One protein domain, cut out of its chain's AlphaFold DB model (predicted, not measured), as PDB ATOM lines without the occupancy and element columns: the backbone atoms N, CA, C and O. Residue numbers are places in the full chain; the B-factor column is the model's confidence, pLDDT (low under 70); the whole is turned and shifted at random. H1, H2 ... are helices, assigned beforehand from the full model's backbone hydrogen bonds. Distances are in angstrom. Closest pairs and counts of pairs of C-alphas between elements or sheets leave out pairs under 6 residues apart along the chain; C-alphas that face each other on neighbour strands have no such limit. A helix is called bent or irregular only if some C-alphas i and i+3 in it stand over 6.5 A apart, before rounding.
ATOM      1  N   SER A  35      27.116  -9.494   4.196       92.94
ATOM      2  CA  SER A  35      26.045  -9.400   5.199       92.94
ATOM      3  C   SER A  35      24.955  -8.389   4.833       92.94
ATOM      4  O   SER A  35      23.778  -8.666   5.017       92.94
ATOM      5  N   ARG A  36      25.331  -7.233   4.266       91.06
ATOM      6  CA  ARG A  36      24.370  -6.218   3.808       91.06
ATOM      7  C   ARG A  36      23.577  -6.686   2.595       91.06
ATOM      8  O   ARG A  36      22.407  -6.352   2.484       91.06
ATOM      9  N   LYS A  37      24.206  -7.453   1.699       95.69
ATOM     10  CA  LYS A  37      23.504  -8.075   0.568       95.69
ATOM     11  C   LYS A  37      22.503  -9.120   1.053       95.69
ATOM     12  O   LYS A  37      21.382  -9.110   0.578       95.69
ATOM     13  N   ALA A  38      22.904  -9.975   1.994       96.62
ATOM     14  CA  ALA A  38      22.029 -10.999   2.561       96.62
ATOM     15  C   ALA A  38      20.803 -10.374   3.246       96.62
ATOM     16  O   ALA A  38      19.689 -10.670   2.844       96.62
ATOM     17  N   ALA A  39      21.009  -9.413   4.154       96.19
ATOM     18  CA  ALA A  39      19.908  -8.726   4.835       96.19
ATOM     19  C   ALA A  39      18.935  -8.043   3.855       96.19
ATOM     20  O   ALA A  39      17.724  -8.134   4.018       96.19
ATOM     21  N   PHE A  40      19.458  -7.405   2.801       96.75
ATOM     22  CA  PHE A  40      18.618  -6.820   1.755       96.75
ATOM     23  C   PHE A  40      17.788  -7.877   1.010       96.75
ATOM     24  O   PHE A  40      16.619  -7.649   0.712       96.75
ATOM     25  N   MET A  41      18.378  -9.036   0.705       97.88
ATOM     26  CA  MET A  41      17.650 -10.129   0.059       97.88
ATOM     27  C   MET A  41      16.570 -10.715   0.973       97.88
ATOM     28  O   MET A  41      15.489 -11.027   0.482       97.88
ATOM     29  N   ASP A  42      16.825 -10.821   2.276       97.75
ATOM     30  CA  ASP A  42      15.835 -11.300   3.244       97.75
ATOM     31  C   ASP A  42      14.605 -10.375   3.284       97.75
ATOM     32  O   ASP A  42      13.468 -10.842   3.194       97.75
ATOM     33  N   GLU A  43      14.817  -9.055   3.327       97.62
ATOM     34  CA  GLU A  43      13.733  -8.061   3.255       97.62
ATOM     35  C   GLU A  43      12.961  -8.141   1.928       97.62
ATOM     36  O   GLU A  43      11.727  -8.064   1.908       97.62
ATOM     37  N   LEU A  44      13.672  -8.335   0.814       97.75
ATOM     38  CA  LEU A  44      13.066  -8.467  -0.511       97.75
ATOM     39  C   LEU A  44      12.141  -9.691  -0.586       97.75
ATOM     40  O   LEU A  44      11.021  -9.587  -1.084       97.75
ATOM     41  N   LEU A  45      12.587 -10.839  -0.069       97.56
ATOM     42  CA  LEU A  45      11.802 -12.076  -0.061       97.56
ATOM     43  C   LEU A  45      10.541 -11.945   0.800       97.56
ATOM     44  O   LEU A  45       9.467 -12.379   0.381       97.56
ATOM     45  N   LEU A  46      10.647 -11.298   1.964       97.69
ATOM     46  CA  LEU A  46       9.486 -10.997   2.805       97.69
ATOM     47  C   LEU A  46       8.491 -10.086   2.085       97.69
ATOM     48  O   LEU A  46       7.284 -10.322   2.132       97.69
ATOM     49  N   THR A  47       8.990  -9.070   1.383       97.69
ATOM     50  CA  THR A  47       8.142  -8.143   0.624       97.69
ATOM     51  C   THR A  47       7.399  -8.879  -0.489       97.69
ATOM     52  O   THR A  47       6.179  -8.769  -0.584       97.69
ATOM     53  N   GLN A  48       8.099  -9.719  -1.251       97.38
ATOM     54  CA  GLN A  48       7.498 -10.538  -2.302       97.38
ATOM     55  C   GLN A  48       6.423 -11.488  -1.752       97.38
ATOM     56  O   GLN A  48       5.369 -11.679  -2.365       97.38
ATOM     57  N   GLN A  49       6.676 -12.094  -0.590       96.88
ATOM     58  CA  GLN A  49       5.695 -12.942   0.074       96.88
ATOM     59  C   GLN A  49       4.447 -12.138   0.461       96.88
ATOM     60  O   GLN A  49       3.331 -12.573   0.175       96.88
ATOM     61  N   ASN A  50       4.627 -10.962   1.060       96.88
ATOM     62  CA  ASN A  50       3.524 -10.090   1.457       96.88
ATOM     63  C   ASN A  50       2.688  -9.647   0.253       96.88
ATOM     64  O   ASN A  50       1.465  -9.753   0.296       96.88
ATOM     65  N   GLU A  51       3.327  -9.223  -0.836       96.38
ATOM     66  CA  GLU A  51       2.641  -8.841  -2.075       96.38
ATOM     67  C   GLU A  51       1.750  -9.970  -2.598       96.38
ATOM     68  O   GLU A  51       0.599  -9.736  -2.961       96.38
ATOM     69  N   ARG A  52       2.240 -11.213  -2.564       94.00
ATOM     70  CA  ARG A  52       1.467 -12.383  -2.993       94.00
ATOM     71  C   ARG A  52       0.238 -12.639  -2.123       94.00
ATOM     72  O   ARG A  52      -0.791 -13.057  -2.642       94.00
ATOM     73  N   TYR A  53       0.340 -12.440  -0.810       93.62
ATOM     74  CA  TYR A  53      -0.806 -12.624   0.086       93.62
ATOM     75  C   TYR A  53      -1.811 -11.478  -0.010       93.62
ATOM     76  O   TYR A  53      -3.011 -11.707   0.105       93.62
ATOM     77  N   LEU A  54      -1.331 -10.259  -0.245       92.69
ATOM     78  CA  LEU A  54      -2.172  -9.069  -0.326       92.69
ATOM     79  C   LEU A  54      -2.799  -8.864  -1.712       92.69
ATOM     80  O   LEU A  54      -3.727  -8.073  -1.837       92.69
ATOM     81  N   SER A  55      -2.337  -9.572  -2.750       91.94
ATOM     82  CA  SER A  55      -2.861  -9.405  -4.111       91.94
ATOM     83  C   SER A  55      -4.292  -9.914  -4.292       91.94
ATOM     84  O   SER A  55      -4.989  -9.445  -5.187       91.94
ATOM     85  N   ASN A  56      -4.725 -10.881  -3.478       89.00
ATOM     86  CA  ASN A  56      -6.001 -11.574  -3.650       89.00
ATOM     87  C   ASN A  56      -6.882 -11.391  -2.406       89.00
ATOM     88  O   ASN A  56      -6.931 -12.287  -1.557       89.00
ATOM     89  N   PRO A  57      -7.567 -10.242  -2.273       88.12
ATOM     90  CA  PRO A  57      -8.477 -10.018  -1.164       88.12
ATOM     91  C   PRO A  57      -9.675 -10.971  -1.244       88.12
ATOM     92  O   PRO A  57     -10.166 -11.302  -2.324       88.12
ATOM     93  N   TYR A  58     -10.147 -11.420  -0.080       89.00
ATOM     94  CA  TYR A  58     -11.319 -12.295   0.020       89.00
ATOM     95  C   TYR A  58     -12.627 -11.547  -0.276       89.00
ATOM     96  O   TYR A  58     -13.570 -12.128  -0.810       89.00
ATOM     97  N   ILE A  59     -12.681 -10.259   0.067       90.25
ATOM     98  CA  ILE A  59     -13.846  -9.399  -0.127       90.25
ATOM     99  C   ILE A  59     -13.514  -8.400  -1.236       90.25
ATOM    100  O   ILE A  59     -12.403  -7.879  -1.312       90.25
ATOM    101  N   SER A  60     -14.467  -8.152  -2.135       89.56
ATOM    102  CA  SER A  60     -14.299  -7.099  -3.132       89.56
ATOM    103  C   SER A  60     -14.345  -5.726  -2.453       89.56
ATOM    104  O   SER A  60     -15.094  -5.546  -1.492       89.56
ATOM    105  N   PRO A  61     -13.627  -4.716  -2.969       86.31
ATOM    106  CA  PRO A  61     -13.611  -3.384  -2.359       86.31
ATOM    107  C   PRO A  61     -15.012  -2.751  -2.239       86.31
ATOM    108  O   PRO A  61     -15.283  -2.003  -1.303       86.31
ATOM    109  N   GLU A  62     -15.939  -3.086  -3.141       87.25
ATOM    110  CA  GLU A  62     -17.339  -2.633  -3.090       87.25
ATOM    111  C   GLU A  62     -18.126  -3.274  -1.931       87.25
ATOM    112  O   GLU A  62     -18.900  -2.607  -1.234       87.25
ATOM    113  N   ALA A  63     -17.910  -4.571  -1.689       86.50
ATOM    114  CA  ALA A  63     -18.516  -5.290  -0.571       86.50
ATOM    115  C   ALA A  63     -17.873  -4.893   0.770       86.50
ATOM    116  O   ALA A  63     -18.564  -4.806   1.788       86.50
ATOM    117  N   GLU A  64     -16.580  -4.566   0.777       85.31
ATOM    118  CA  GLU A  64     -15.924  -3.977   1.946       85.31
ATOM    119  C   GLU A  64     -16.557  -2.626   2.289       85.31
ATOM    120  O   GLU A  64     -17.002  -2.441   3.416       85.31
ATOM    121  N   ALA A  65     -16.710  -1.710   1.326       84.69
ATOM    122  CA  ALA A  65     -17.242  -0.366   1.580       84.69
ATOM    123  C   ALA A  65     -18.661  -0.358   2.184       84.69
ATOM    124  O   ALA A  65     -18.984   0.494   3.014       84.69
ATOM    125  N   THR A  66     -19.504  -1.315   1.795       83.31
ATOM    126  CA  THR A  66     -20.877  -1.443   2.314       83.31
ATOM    127  C   THR A  66     -20.931  -2.080   3.703       83.31
ATOM    128  O   THR A  66     -21.738  -1.667   4.539       83.31
ATOM    129  N   THR A  67     -20.058  -3.048   3.991       79.75
ATOM    130  CA  THR A  67     -19.988  -3.715   5.304       79.75
ATOM    131  C   THR A  67     -19.271  -2.871   6.364       79.75
ATOM    132  O   THR A  67     -19.657  -2.904   7.536       79.75
ATOM    133  N   LEU A  68     -18.304  -2.041   5.961       78.88
ATOM    134  CA  LEU A  68     -17.484  -1.215   6.856       78.88
ATOM    135  C   LEU A  68     -18.316  -0.239   7.699       78.88
ATOM    136  O   LEU A  68     -18.089  -0.110   8.903       78.88
ATOM    137  N   ALA A  69     -19.313   0.412   7.093       77.62
ATOM    138  CA  ALA A  69     -20.192   1.348   7.795       77.62
ATOM    139  C   ALA A  69     -21.011   0.651   8.898       77.62
ATOM    140  O   ALA A  69     -21.174   1.189   9.993       77.62
ATOM    141  N   ALA A  70     -21.478  -0.574   8.642       75.94
ATOM    142  CA  ALA A  70     -22.229  -1.363   9.615       75.94
ATOM    143  C   ALA A  70     -21.341  -1.884  10.764       75.94
ATOM    144  O   ALA A  70     -21.789  -1.955  11.911       75.94
ATOM    145  N   GLU A  71     -20.078  -2.221  10.489       75.12
ATOM    146  CA  GLU A  71     -19.123  -2.629  11.526       75.12
ATOM    147  C   GLU A  71     -18.668  -1.473  12.422       75.12
ATOM    148  O   GLU A  71     -18.534  -1.658  13.634       75.12
ATOM    149  N   GLN A  72     -18.436  -0.284  11.860       78.81
ATOM    150  CA  GLN A  72     -18.016   0.887  12.636       78.81
ATOM    151  C   GLN A  72     -19.072   1.292  13.669       78.81
ATOM    152  O   GLN A  72     -18.726   1.549  14.820       78.81
ATOM    153  N   VAL A  73     -20.354   1.250  13.292       77.25
ATOM    154  CA  VAL A  73     -21.478   1.535  14.201       77.25
ATOM    155  C   VAL A  73     -21.576   0.504  15.333       77.25
ATOM    156  O   VAL A  73     -21.857   0.866  16.474       77.25
ATOM    157  N   ARG A  74     -21.294  -0.779  15.062       72.69
ATOM    158  CA  ARG A  74     -21.256  -1.823  16.105       72.69
ATOM    159  C   ARG A  74     -20.115  -1.646  17.107       72.69
ATOM    160  O   ARG A  74     -20.279  -2.053  18.246       72.69
ATOM    161  N   LYS A  75     -18.971  -1.094  16.692       74.69
ATOM    162  CA  LYS A  75     -17.800  -0.886  17.568       74.69
ATOM    163  C   LYS A  75     -17.892   0.382  18.425       74.69
ATOM    164  O   LYS A  75     -17.098   0.530  19.346       74.69
ATOM    165  N   SER A  76     -18.800   1.303  18.098       66.62
ATOM    166  CA  SER A  76     -19.003   2.563  18.832       66.62
ATOM    167  C   SER A  76     -20.031   2.484  19.969       66.62
ATOM    168  O   SER A  76     -20.259   3.492  20.635       66.62
ATOM    169  N   ILE A  77     -20.665   1.324  20.156       52.97
ATOM    170  CA  ILE A  77     -21.587   1.004  21.258       52.97
ATOM    171  C   ILE A  77     -20.828   0.148  22.269       52.97
ATOM    172  O   ILE A  77     -20.969   0.420  23.480       52.97
TER     173      ILE A  77
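Overview. This is residues 35 to 77 of the 77 residues of an uncharacterized protein of Mesocestoides corti (UniProt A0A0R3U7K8). A long straight helix, H1, and a shorter one, H2, form the two arms of an open L, with a short unnamed link at the corner and no core. The printed part has 43 residues with two named helices, H1 then H2, and no named strand: the class is all helix. It is extended, with a radius of gyration of the C-alphas of 17.7 A and spans of 51 by 23 by 9 A.

Along the chain. H1, residues 35 to 54, runs 28.8 A from C-alpha 35 at (26.045, -9.400, 5.199) to C-alpha 54. H2, residues 61 to 75, runs 20.5 A and ends with C-alpha 75 at (-17.800, -0.886, 17.568). H2 is neither bent nor irregular, but only just: C-alphas 66 and 69 are 6.2 A apart.

Arrangement. H1 and H2 are apart, with a short link of 6 residues between them. Residues 35 to 58, of which 35 to 54 belong to H1, stand free. Every O i to N i+4 pair is within hydrogen-bond range in H1, and 9 of 11 in H2.

Size, cuts and confidence. The C-alphas farthest apart, of Ser 35 and Ile 77, are 51.3 A apart. The printed part has no cut. The pLDDT is under 70 at residues 76 to 77.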